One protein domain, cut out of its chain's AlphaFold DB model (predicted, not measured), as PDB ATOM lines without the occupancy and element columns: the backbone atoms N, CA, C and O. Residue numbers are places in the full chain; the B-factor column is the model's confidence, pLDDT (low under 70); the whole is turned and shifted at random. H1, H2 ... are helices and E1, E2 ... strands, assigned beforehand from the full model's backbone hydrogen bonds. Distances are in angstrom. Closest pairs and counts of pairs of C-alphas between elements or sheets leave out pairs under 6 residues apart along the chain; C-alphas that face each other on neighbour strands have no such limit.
ATOM      1  N   ALA A  18     418.198 349.454 387.449       39.28
ATOM      2  CA  ALA A  18     417.539 350.378 388.381       39.28
ATOM      3  C   ALA A  18     416.210 349.887 389.016       39.28
ATOM      4  O   ALA A  18     415.469 349.076 388.450       39.28
ATOM      5  N   HIS A  19     415.921 350.420 390.212       52.97
ATOM      6  CA  HIS A  19     414.618 350.433 390.898       52.97
ATOM      7  C   HIS A  19     413.870 351.743 390.569       52.97
ATOM      8  O   HIS A  19     414.525 352.704 390.214       52.97
ATOM      9  N   ALA A  20     412.532 351.791 390.709       55.31
ATOM     10  CA  ALA A  20     411.732 353.007 390.482       55.31
ATOM     11  C   ALA A  20     411.517 353.840 391.758       55.31
ATOM     12  O   ALA A  20     410.697 353.449 392.599       55.31
ATOM     13  N   GLN A  21     412.210 354.968 391.905       69.94
ATOM     14  CA  GLN A  21     412.034 355.975 392.953       69.94
ATOM     15  C   GLN A  21     411.469 357.285 392.397       69.94
ATOM     16  O   GLN A  21     411.772 357.680 391.274       69.94
ATOM     17  N   LEU A  22     410.614 357.947 393.184       73.06
ATOM     18  CA  LEU A  22     410.148 359.299 392.887       73.06
ATOM     19  C   LEU A  22     411.308 360.274 393.096       73.06
ATOM     20  O   LEU A  22     411.825 360.373 394.206       73.06
ATOM     21  N   THR A  23     411.686 360.987 392.042       75.94
ATOM     22  CA  THR A  23     412.816 361.921 392.049       75.94
ATOM     23  C   THR A  23     412.370 363.356 392.288       75.94
ATOM     24  O   THR A  23     413.042 364.083 393.006       75.94
ATOM     25  N   SER A  24     411.218 363.765 391.748       84.44
ATOM     26  CA  SER A  24     410.672 365.103 391.997       84.44
ATOM     27  C   SER A  24     409.152 365.178 391.843       84.44
ATOM     28  O   SER A  24     408.526 364.351 391.167       84.44
ATOM     29  N   ALA A  25     408.559 366.185 392.487       88.38
ATOM     30  CA  ALA A  25     407.151 366.537 392.367       88.38
ATOM     31  C   ALA A  25     407.014 368.049 392.137       88.38
ATOM     32  O   ALA A  25     407.389 368.851 392.985       88.38
ATOM     33  N   GLU A  26     406.445 368.421 390.997       89.75
ATOM     34  CA  GLU A  26     406.278 369.807 390.558       89.75
ATOM     35  C   GLU A  26     404.786 370.156 390.525       89.75
ATOM     36  O   GLU A  26     403.969 369.325 390.116       89.75
ATOM     37  N   TYR A  27     404.424 371.368 390.946       89.81
ATOM     38  CA  TYR A  27     403.042 371.847 390.988       89.81
ATOM     39  C   TYR A  27     402.916 373.266 390.443       89.81
ATOM     40  O   TYR A  27     403.479 374.203 391.000       89.81
ATOM     41  N   THR A  28     402.130 373.441 389.385       88.56
ATOM     42  CA  THR A  28     401.867 374.749 388.786       88.56
ATOM     43  C   THR A  28     400.786 375.485 389.566       88.56
ATOM     44  O   THR A  28     399.616 375.095 389.548       88.56
ATOM     45  N   VAL A  29     401.187 376.578 390.219       82.94
ATOM     46  CA  VAL A  29     400.375 377.310 391.208       82.94
ATOM     47  C   VAL A  29     399.046 377.802 390.623       82.94
ATOM     48  O   VAL A  29     398.006 377.734 391.281       82.94
ATOM     49  N   ASN A  30     399.056 378.224 389.355       78.12
ATOM     50  CA  ASN A  30     397.906 378.865 388.712       78.12
ATOM     51  C   ASN A  30     396.945 377.874 388.035       78.12
ATOM     52  O   ASN A  30     395.753 378.156 387.912       78.12
ATOM     53  N   THR A  31     397.442 376.716 387.587       81.44
ATOM     54  CA  THR A  31     396.658 375.748 386.795       81.44
ATOM     55  C   THR A  31     396.268 374.496 387.576       81.44
ATOM     56  O   THR A  31     395.376 373.766 387.142       81.44
ATOM     57  N   GLY A  32     396.936 374.224 388.704       83.56
ATOM     58  CA  GLY A  32     396.759 373.003 389.486       83.56
ATOM     59  C   GLY A  32     397.337 371.755 388.841       83.56
ATOM     60  O   GLY A  32     397.075 370.645 389.321       83.56
ATOM     61  N   GLU A  33     398.085 371.908 387.748       88.81
ATOM     62  CA  GLU A  33     398.798 370.806 387.127       88.81
ATOM     63  C   GLU A  33     399.935 370.338 388.033       88.81
ATOM     64  O   GLU A  33     400.653 371.130 388.635       88.81
ATOM     65  N   MET A  34     400.081 369.024 388.149       89.38
ATOM     66  CA  MET A  34     401.111 368.396 388.959       89.38
ATOM     67  C   MET A  34     401.836 367.336 388.147       89.38
ATOM     68  O   MET A  34     401.211 366.475 387.520       89.38
ATOM     69  N   ARG A  35     403.165 367.375 388.188       89.19
ATOM     70  CA  ARG A  35     404.050 366.452 387.482       89.19
ATOM     71  C   ARG A  35     404.909 365.700 388.491       89.19
ATOM     72  O   ARG A  35     405.625 366.309 389.272       89.19
ATOM     73  N   LEU A  36     404.846 364.371 388.457       87.75
ATOM     74  CA  LEU A  36     405.671 363.493 389.291       87.75
ATOM     75  C   LEU A  36     406.687 362.773 388.405       87.75
ATOM     76  O   LEU A  36     406.275 362.091 387.462       87.75
ATOM     77  N   ASN A  37     407.977 362.915 388.701       81.88
ATOM     78  CA  ASN A  37     409.070 362.302 387.945       81.88
ATOM     79  C   ASN A  37     409.667 361.121 388.718       81.88
ATOM     80  O   ASN A  37     409.793 361.169 389.939       81.88
ATOM     81  N   PHE A  38     410.023 360.059 388.000       75.31
ATOM     82  CA  PHE A  38     410.629 358.852 388.549       75.31
ATOM     83  C   PHE A  38     411.909 358.509 387.782       75.31
ATOM     84  O   PHE A  38     411.970 358.686 386.565       75.31
ATOM     85  N   ASP A  39     412.901 357.975 388.491       65.81
ATOM     86  CA  ASP A  39     414.225 357.580 387.974       65.81
ATOM     87  C   ASP A  39     414.191 356.456 386.916       65.81
ATOM     88  O   ASP A  39     415.146 356.280 386.161       65.81
ATOM     89  N   THR A  40     413.094 355.695 386.817       62.50
ATOM     90  CA  THR A  40     412.944 354.611 385.841       62.50
ATOM     91  C   THR A  40     411.557 354.542 385.197       62.50
ATOM     92  O   THR A  40     410.536 354.870 385.812       62.50
ATOM     93  N   PRO A  41     411.475 354.048 383.946       58.88
ATOM     94  CA  PRO A  41     410.209 353.816 383.261       58.88
ATOM     95  C   PRO A  41     409.291 352.825 383.993       58.88
ATOM     96  O   PRO A  41     409.685 351.703 384.304       58.88
ATOM     97  N   TYR A  42     408.015 353.181 384.153       60.31
ATOM     98  CA  TYR A  42     406.972 352.299 384.691       60.31
ATOM     99  C   TYR A  42     405.705 352.305 383.820       60.31
ATOM    100  O   TYR A  42     405.471 353.224 383.032       60.31
ATOM    101  N   ASP A  43     404.862 351.277 383.967       55.78
ATOM    102  CA  ASP A  43     403.526 351.252 383.358       55.78
ATOM    103  C   ASP A  43     402.532 352.068 384.203       55.78
ATOM    104  O   ASP A  43     402.403 351.877 385.413       55.78
ATOM    105  N   SER A  44     401.793 352.952 383.537       52.34
ATOM    106  CA  SER A  44     400.690 353.769 384.055       52.34
ATOM    107  C   SER A  44     399.679 353.037 384.958       52.34
ATOM    108  O   SER A  44     399.087 353.658 385.839       52.34
ATOM    109  N   LEU A  45     399.488 351.721 384.787       54.84
ATOM    110  CA  LEU A  45     398.566 350.899 385.586       54.84
ATOM    111  C   LEU A  45     399.127 350.461 386.954       54.84
ATOM    112  O   LEU A  45     398.422 349.813 387.735       54.84
ATOM    113  N   SER A  46     400.378 350.809 387.253       58.91
ATOM    114  CA  SER A  46     401.101 350.356 388.444       58.91
ATOM    115  C   SER A  46     401.046 351.327 389.630       58.91
ATOM    116  O   SER A  46     401.558 350.978 390.696       58.91
ATOM    117  N   ILE A  47     400.416 352.504 389.490       68.25
ATOM    118  CA  ILE A  47     400.324 353.532 390.542       68.25
ATOM    119  C   ILE A  47     398.944 353.536 391.220       68.25
ATOM    120  O   ILE A  47     397.902 353.612 390.569       68.25
ATOM    121  N   LEU A  48     398.918 353.491 392.555       75.75
ATOM    122  CA  LEU A  48     397.713 353.639 393.377       75.75
ATOM    123  C   LEU A  48     397.549 355.098 393.832       75.75
ATOM    124  O   LEU A  48     398.020 355.466 394.904       75.75
ATOM    125  N   LEU A  49     396.819 355.907 393.055       79.00
ATOM    126  CA  LEU A  49     396.586 357.341 393.327       79.00
ATOM    127  C   LEU A  49     396.032 357.627 394.733       79.00
ATOM    128  O   LEU A  49     396.434 358.594 395.362       79.00
ATOM    129  N   SER A  50     395.202 356.733 395.284       79.88
ATOM    130  CA  SER A  50     394.666 356.854 396.650       79.88
ATOM    131  C   SER A  50     395.713 356.738 397.768       79.88
ATOM    132  O   SER A  50     395.363 356.842 398.943       79.88
ATOM    133  N   ARG A  51     396.977 356.470 397.422       80.88
ATOM    134  CA  ARG A  51     398.130 356.425 398.332       80.88
ATOM    135  C   ARG A  51     399.092 357.602 398.145       80.88
ATOM    136  O   ARG A  51     400.090 357.635 398.860       80.88
ATOM    137  N   ILE A  52     398.779 358.538 397.247       87.12
ATOM    138  CA  ILE A  52     399.510 359.793 397.042       87.12
ATOM    139  C   ILE A  52     398.813 360.889 397.852       87.12
ATOM    140  O   ILE A  52     397.618 361.139 397.663       87.12
ATOM    141  N   GLN A  53     399.543 361.511 398.771       90.19
ATOM    142  CA  GLN A  53     399.054 362.584 399.637       90.19
ATOM    143  C   GLN A  53     399.958 363.807 399.534       90.19
ATOM    144  O   GLN A  53     401.156 363.654 399.358       90.19
ATOM    145  N   ILE A  54     399.396 365.001 399.664       91.25
ATOM    146  CA  ILE A  54     400.124 366.269 399.745       91.25
ATOM    147  C   ILE A  54     399.776 366.882 401.094       91.25
ATOM    148  O   ILE A  54     398.594 366.991 401.423       91.25
ATOM    149  N   THR A  55     400.773 367.224 401.901       88.56
ATOM    150  CA  THR A  55     400.558 367.753 403.252       88.56
ATOM    151  C   THR A  55     401.694 368.668 403.676       88.56
ATOM    152  O   THR A  55     402.845 368.405 403.352       88.56
ATOM    153  N   ASP A  56     401.383 369.702 404.451       86.19
ATOM    154  CA  ASP A  56     402.360 370.532 405.169       86.19
ATOM    155  C   ASP A  56     402.386 370.226 406.681       86.19
ATOM    156  O   ASP A  56     402.939 370.972 407.487       86.19
ATOM    157  N   GLY A  57     401.740 369.127 407.088       82.94
ATOM    158  CA  GLY A  57     401.537 368.745 408.483       82.94
ATOM    159  C   GLY A  57     400.274 369.325 409.131       82.94
ATOM    160  O   GLY A  57     399.861 368.815 410.176       82.94
ATOM    161  N   THR A  58     399.623 370.325 408.523       83.44
ATOM    162  CA  THR A  58     398.369 370.923 409.020       83.44
ATOM    163  C   THR A  58     397.161 370.535 408.174       83.44
ATOM    164  O   THR A  58     396.131 370.126 408.721       83.44
ATOM    165  N   GLU A  59     397.308 370.566 406.852       86.50
ATOM    166  CA  GLU A  59     396.289 370.171 405.885       86.50
ATOM    167  C   GLU A  59     396.755 368.962 405.061       86.50
ATOM    168  O   GLU A  59     397.939 368.621 405.028       86.50
ATOM    169  N   ASN A  60     395.818 368.232 404.444       89.25
ATOM    170  CA  ASN A  60     396.133 367.042 403.650       89.25
ATOM    171  C   ASN A  60     395.193 366.916 402.446       89.25
ATOM    172  O   ASN A  60     393.973 366.826 402.607       89.25
ATOM    173  N   VAL A  61     395.774 366.837 401.251       91.88
ATOM    174  CA  VAL A  61     395.088 366.584 399.985       91.88
ATOM    175  C   VAL A  61     395.469 365.197 399.478       91.88
ATOM    176  O   VAL A  61     396.637 364.889 399.283       91.88
ATOM    177  N   THR A  62     394.482 364.332 399.241       90.25
ATOM    178  CA  THR A  62     394.713 362.991 398.675       90.25
ATOM    179  C   THR A  62     394.358 362.966 397.192       90.25
ATOM    180  O   THR A  62     393.246 363.351 396.817       90.25
ATOM    181  N   ALA A  63     395.275 362.465 396.358       86.00
ATOM    182  CA  ALA A  63     395.030 362.317 394.929       86.00
ATOM    183  C   ALA A  63     393.982 361.226 394.648       86.00
ATOM    184  O   ALA A  63     393.836 360.222 395.354       86.00
ATOM    185  N   SER A  64     393.225 361.425 393.582       82.75
ATOM    186  CA  SER A  64     392.093 360.606 393.180       82.75
ATOM    187  C   SER A  64     392.184 360.252 391.702       82.75
ATOM    188  O   SER A  64     392.910 360.869 390.929       82.75
ATOM    189  N   PHE A  65     391.401 359.260 391.280       78.38
ATOM    190  CA  PHE A  65     391.348 358.866 389.873       78.38
ATOM    191  C   PHE A  65     390.878 359.998 388.945       78.38
ATOM    192  O   PHE A  65     391.264 360.020 387.783       78.38
ATOM    193  N   ASN A  66     390.076 360.940 389.449       82.31
ATOM    194  CA  ASN A  66     389.600 362.077 388.658       82.31
ATOM    195  C   ASN A  66     390.688 363.129 388.417       82.31
ATOM    196  O   ASN A  66     390.541 363.917 387.492       82.31
ATOM    197  N   ASP A  67     391.759 363.117 389.216       85.06
ATOM    198  CA  ASP A  67     392.880 364.044 389.058       85.06
ATOM    199  C   ASP A  67     393.873 363.523 388.008       85.06
ATOM    200  O   ASP A  67     394.770 364.241 387.595       85.06
ATOM    201  N   PHE A  68     393.749 362.267 387.564       84.56
ATOM    202  CA  PHE A  68     394.660 361.681 386.586       84.56
ATOM    203  C   PHE A  68     394.430 362.248 385.184       84.56
ATOM    204  O   PHE A  68     393.345 362.106 384.616       84.56
ATOM    205  N   VAL A  69     395.491 362.794 384.587       84.38
ATOM    206  CA  VAL A  69     395.466 363.296 383.209       84.38
ATOM    207  C   VAL A  69     396.059 362.265 382.256       84.38
ATOM    208  O   VAL A  69     395.400 361.810 381.320       84.38
ATOM    209  N   ARG A  70     397.332 361.912 382.466       81.44
ATOM    210  CA  ARG A  70     398.099 361.013 381.594       81.44
ATOM    211  C   ARG A  70     399.354 360.502 382.302       81.44
ATOM    212  O   ARG A  70     399.831 361.109 383.255       81.44
ATOM    213  N   ALA A  71     399.936 359.433 381.772       71.88
ATOM    214  CA  ALA A  71     401.246 358.936 382.182       71.88
ATOM    215  C   ALA A  71     402.140 358.720 380.956       71.88
ATOM    216  O   ALA A  71     401.664 358.319 379.891       71.88
ATOM    217  N   ARG A  72     403.432 358.997 381.119       73.38
ATOM    218  CA  ARG A  72     404.519 358.698 380.176       73.38
ATOM    219  C   ARG A  72     405.557 357.825 380.899       73.38
ATOM    220  O   ARG A  72     405.517 357.761 382.127       73.38
ATOM    221  N   PRO A  73     406.463 357.136 380.184       68.81
ATOM    222  CA  PRO A  73     407.563 356.420 380.828       68.81
ATOM    223  C   PRO A  73     408.297 357.334 381.824       68.81
ATOM    224  O   PRO A  73     408.830 358.359 381.414       68.81
ATOM    225  N   GLY A  74     408.249 357.002 383.120       68.31
ATOM    226  CA  GLY A  74     408.917 357.764 384.184       68.31
ATOM    227  C   GLY A  74     408.194 359.036 384.658       68.31
ATOM    228  O   GLY A  74     408.713 359.704 385.540       68.31
ATOM    229  N   ILE A  75     407.016 359.394 384.117       80.31
ATOM    230  CA  ILE A  75     406.325 360.654 384.466       80.31
ATOM    231  C   ILE A  75     404.807 360.466 384.629       80.31
ATOM    232  O   ILE A  75     404.130 359.930 383.743       80.31
ATOM    233  N   LEU A  76     404.239 360.979 385.726       82.50
ATOM    234  CA  LEU A  76     402.794 361.040 385.987       82.50
ATOM    235  C   LEU A  76     402.295 362.488 385.970       82.50
ATOM    236  O   LEU A  76     402.855 363.331 386.661       82.50
ATOM    237  N   TYR A  77     401.206 362.750 385.244       85.94
ATOM    238  CA  TYR A  77     400.540 364.053 385.228       85.94
ATOM    239  C   TYR A  77     399.186 363.978 385.933       85.94
ATOM    240  O   TYR A  77     398.328 363.164 385.560       85.94
ATOM    241  N   LEU A  78     398.994 364.860 386.908       90.12
ATOM    242  CA  LEU A  78     397.744 365.081 387.623       90.12
ATOM    243  C   LEU A  78     397.253 366.519 387.397       90.12
ATOM    244  O   LEU A  78     398.041 367.401 387.077       90.12
ATOM    245  N   ASN A  79     395.958 366.756 387.566       91.31
ATOM    246  CA  ASN A  79     395.358 368.084 387.563       91.31
ATOM    247  C   ASN A  79     394.374 368.174 388.734       91.31
ATOM    248  O   ASN A  79     393.421 367.395 388.820       91.31
ATOM    249  N   MET A  80     394.671 369.076 389.665       89.94
ATOM    250  CA  MET A  80     393.914 369.263 390.894       89.94
ATOM    251  C   MET A  80     392.669 370.107 390.626       89.94
ATOM    252  O   MET A  80     392.730 371.161 390.001       89.94
ATOM    253  N   ASP A  81     391.519 369.671 391.140       87.56
ATOM    254  CA  ASP A  81     390.310 370.493 391.101       87.56
ATOM    255  C   ASP A  81     390.463 371.789 391.924       87.56
ATOM    256  O   ASP A  81     391.358 371.929 392.756       87.56
ATOM    257  N   THR A  82     389.560 372.748 391.712       84.19
ATOM    258  CA  THR A  82     389.626 374.076 392.344       84.19
ATOM    259  C   THR A  82     389.651 374.041 393.875       84.19
ATOM    260  O   THR A  82     390.259 374.911 394.489       84.19
ATOM    261  N   GLU A  83     389.015 373.056 394.513       87.12
ATOM    262  CA  GLU A  83     389.017 372.945 395.977       87.12
ATOM    263  C   GLU A  83     390.399 372.490 396.473       87.12
ATOM    264  O   GLU A  83     390.972 373.101 397.381       87.12
ATOM    265  N   LYS A  84     390.981 371.480 395.816       89.88
ATOM    266  CA  LYS A  84     392.332 370.982 396.105       89.88
ATOM    267  C   LYS A  84     393.410 372.011 395.794       89.88
ATOM    268  O   LYS A  84     394.311 372.170 396.609       89.88
ATOM    269  N   MET A  85     393.296 372.731 394.676       88.12
ATOM    270  CA  MET A  85     394.210 373.824 394.325       88.12
ATOM    271  C   MET A  85     394.241 374.896 395.407       88.12
ATOM    272  O   MET A  85     395.303 375.210 395.923       88.12
ATOM    273  N   ASN A  86     393.072 375.394 395.824       84.81
ATOM    274  CA  ASN A  86     393.000 376.402 396.881       84.81
ATOM    275  C   ASN A  86     393.612 375.904 398.196       84.81
ATOM    276  O   ASN A  86     394.177 376.693 398.939       84.81
ATOM    277  N   THR A  87     393.496 374.611 398.496       87.19
ATOM    278  CA  THR A  87     394.101 374.024 399.699       87.19
ATOM    279  C   THR A  87     395.628 373.995 399.574       87.19
ATOM    280  O   THR A  87     396.325 374.494 400.448       87.19
ATOM    281  N   ILE A  88     396.158 373.478 398.458       87.06
ATOM    282  CA  ILE A  88     397.606 373.383 398.206       87.06
ATOM    283  C   ILE A  88     398.249 374.779 398.156       87.06
ATOM    284  O   ILE A  88     399.274 374.990 398.796       87.06
ATOM    285  N   ASN A  89     397.608 375.749 397.497       85.88
ATOM    286  CA  ASN A  89     398.088 377.133 397.382       85.88
ATOM    287  C   ASN A  89     398.118 377.897 398.711       85.88
ATOM    288  O   ASN A  89     398.666 378.987 398.755       85.88
ATOM    289  N   ASN A  90     397.520 377.376 399.784       83.44
ATOM    290  CA  ASN A  90     397.588 377.989 401.114       83.44
ATOM    291  C   ASN A  90     398.525 377.231 402.069       83.44
ATOM    292  O   ASN A  90     398.676 377.640 403.221       83.44
ATOM    293  N   MET A  91     399.144 376.135 401.616       85.75
ATOM    294  CA  MET A  91     400.097 375.379 402.424       85.75
ATOM    295  C   MET A  91     401.391 376.166 402.612       85.75
ATOM    296  O   MET A  91     401.827 376.911 401.739       85.75
ATOM    297  N   SER A  92     402.021 375.977 403.769       78.88
ATOM    298  CA  SER A  92     403.297 376.636 404.060       78.88
ATOM    299  C   SER A  92     404.456 375.936 403.347       78.88
ATOM    300  O   SER A  92     405.118 376.551 402.524       78.88
ATOM    301  N   ASN A  93     404.630 374.632 403.598       81.06
ATOM    302  CA  ASN A  93     405.683 373.791 403.014       81.06
ATOM    303  C   ASN A  93     405.091 372.438 402.585       81.06
ATOM    304  O   ASN A  93     405.180 371.460 403.335       81.06
ATOM    305  N   PRO A  94     404.404 372.376 401.433       87.19
ATOM    306  CA  PRO A  94     403.769 371.150 400.977       87.19
ATOM    307  C   PRO A  94     404.805 370.065 400.649       87.19
ATOM    308  O   PRO A  94     405.762 370.279 399.913       87.19
ATOM    309  N   ILE A  95     404.577 368.861 401.171       87.06
ATOM    310  CA  ILE A  95     405.358 367.654 400.893       87.06
ATOM    311  C   ILE A  95     404.435 366.639 400.228       87.06
ATOM    312  O   ILE A  95     403.329 366.372 400.713       87.06
ATOM    313  N   LEU A  96     404.900 366.029 399.140       90.62
ATOM    314  CA  LEU A  96     404.222 364.908 398.512       90.62
ATOM    315  C   LEU A  96     404.678 363.593 399.149       90.62
ATOM    316  O   LEU A  96     405.850 363.235 399.116       90.62
ATOM    317  N   VAL A  97     403.728 362.850 399.708       87.94
ATOM    318  CA  VAL A  97     403.916 361.572 400.394       87.94
ATOM    319  C   VAL A  97     403.330 360.436 399.556       87.94
ATOM    320  O   VAL A  97     402.114 360.320 399.375       87.94
ATOM    321  N   LEU A  98     404.202 359.541 399.096       82.50
ATOM    322  CA  LEU A  98     403.849 358.242 398.534       82.50
ATOM    323  C   LEU A  98     403.852 357.193 399.648       82.50
ATOM    324  O   LEU A  98     404.903 356.748 400.104       82.50
ATOM    325  N   ASN A  99     402.670 356.756 400.086       80.88
ATOM    326  CA  ASN A  99     402.563 355.707 401.103       80.88
ATOM    327  C   ASN A  99     403.042 354.341 400.567       80.88
ATOM    328  O   ASN A  99     402.942 354.074 399.370       80.88
ATOM    329  N   GLU A 100     403.494 353.446 401.460       73.94
ATOM    330  CA  GLU A 100     403.999 352.104 401.104       73.94
ATOM    331  C   GLU A 100     403.094 351.420 400.063       73.94
ATOM    332  O   GLU A 100     401.872 351.366 400.222       73.94
ATOM    333  N   GLY A 101     403.671 350.901 398.977       64.81
ATOM    334  CA  GLY A 101     402.922 350.241 397.903       64.81
ATOM    335  C   GLY A 101     402.115 351.171 396.985       64.81
ATOM    336  O   GLY A 101     401.212 350.685 396.300       64.81
ATOM    337  N   ALA A 102     402.406 352.479 396.964       70.44
ATOM    338  CA  ALA A 102     401.876 353.419 395.970       70.44
ATOM    339  C   ALA A 102     402.302 353.067 394.531       70.44
ATOM    340  O   ALA A 102     401.524 353.307 393.613       70.44
ATOM    341  N   VAL A 103     403.470 352.439 394.339       65.00
ATOM    342  CA  VAL A 103     403.983 351.954 393.044       65.00
ATOM    343  C   VAL A 103     404.172 350.433 393.108       65.00
ATOM    344  O   VAL A 103     404.769 349.920 394.054       65.00
ATOM    345  N   LYS A 104     403.642 349.683 392.133       55.06
ATOM    346  CA  LYS A 104     403.745 348.212 392.058       55.06
ATOM    347  C   LYS A 104     404.710 347.763 390.958       55.06
ATOM    348  O   LYS A 104     404.327 347.734 389.792       55.06
ATOM    349  N   PHE A 105     405.902 347.293 391.329       46.03
ATOM    350  CA  PHE A 105     406.805 346.562 390.430       46.03
ATOM    351  C   PHE A 105     407.244 345.227 391.053       46.03
ATOM    352  O   PHE A 105     407.551 345.149 392.237       46.03
ATOM    353  N   GLY A 106     407.246 344.146 390.267       41.38
ATOM    354  CA  GLY A 106     408.050 342.942 390.545       41.38
ATOM    355  C   GLY A 106     407.813 342.137 391.836       41.38
ATOM    356  O   GLY A 106     408.560 341.198 392.079       41.38
ATOM    357  N   GLY A 107     406.793 342.425 392.650       38.00
ATOM    358  CA  GLY A 107     406.478 341.634 393.851       38.00
ATOM    359  C   GLY A 107     407.178 342.071 395.145       38.00
ATOM    360  O   GLY A 107     407.097 341.337 396.129       38.00
ATOM    361  N   VAL A 108     407.795 343.257 395.177       41.47
ATOM    362  CA  VAL A 108     408.318 343.883 396.405       41.47
ATOM    363  C   VAL A 108     407.634 345.242 396.595       41.47
ATOM    364  O   VAL A 108     407.455 345.985 395.635       41.47
ATOM    365  N   ASN A 109     407.178 345.541 397.814       49.69
ATOM    366  CA  ASN A 109     406.604 346.846 398.149       49.69
ATOM    367  C   ASN A 109     407.742 347.864 398.316       49.69
ATOM    368  O   ASN A 109     408.610 347.646 399.161       49.69
ATOM    369  N   ASN A 110     407.718 348.975 397.576       56.41
ATOM    370  CA  ASN A 110     408.605 350.105 397.859       56.41
ATOM    371  C   ASN A 110     408.208 350.748 399.202       56.41
ATOM    372  O   ASN A 110     407.011 350.852 399.512       56.41
ATOM    373  N   ALA A 111     409.211 351.155 399.989       58.78
ATOM    374  CA  ALA A 111     409.021 351.911 401.225       58.78
ATOM    375  C   ALA A 111     408.298 353.242 400.948       58.78
ATOM    376  O   ALA A 111     408.265 353.710 399.810       58.78
TER     377      ALA A 111
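What this domain is: This is residues 18 to 111 of the 1199 residues of the protein "ABC transporter substrate-binding protein" of Cenarchaeum sp. SB0675_bin_21 (UniProt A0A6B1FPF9). Two small antiparallel sheets stand partly face to face like a loose V, near each other at E1 and E7 and wide open between E4 and E5. Short helix H1 lies at one end of the opening, and residues 99 to 111 make a tail at the opposite end. The printed part has 94 residues, running E1 E2 E3 E4 E5 E6 H1 E7; the sheet orders are E1 - E2 - E6 - E5 and E4 - E3 - E7. It is mostly strand, though under half of the residues are in named elements, and compact, with a radius of gyration of the C-alphas of 12.9 A and spans of 38 by 25 by 20 A.

Where its parts are: Find C-alpha 22 at (410.148, 359.299, 392.887); from there E1, residues 22 to 28, runs 18.0 A. E2, residues 33 to 38, runs 16.9 A. Next come E3, residues 52 to 55, E4, residues 60 to 62, E5, residues 68 to 72, and E6, residues 75 to 79, 13.6 A long. H1 is residues 82 to 88, and E7, residues 95 to 98, ends at (403.849, 358.242, 398.534).

How they stand to each other: Look first at hairpin E1 and E2, where N 26 and O 35 are 2.8 A apart. E2 and E6 have N 34 and O 78 at 2.8 A; hairpin E5 and E6 has N 77 and O 70 at 2.9 A. In the other sheet, hairpin E3 and E4 has N 54 and O 61 at 2.8 A, and E3 and E7 have N 97 and O 53 at 2.7 A. The closest C-alphas of E1 and E7, Ala 25 and Leu 96, are 7.0 A apart. H1 only grazes each sheet; its closest C-alpha pair with E4 is Lys 84 and Val 61, 6.5 A. In H1 every O i to N i+4 pair is within hydrogen-bond range.

The domain as a whole: The C-alphas farthest apart, Asn 30 and Gly 107, are 38.5 A apart. The printed part has no cut, and E2 to E3 is a long link. Confidence is under 70 for 25 residues, among them 39 to 47 and 103 to 111.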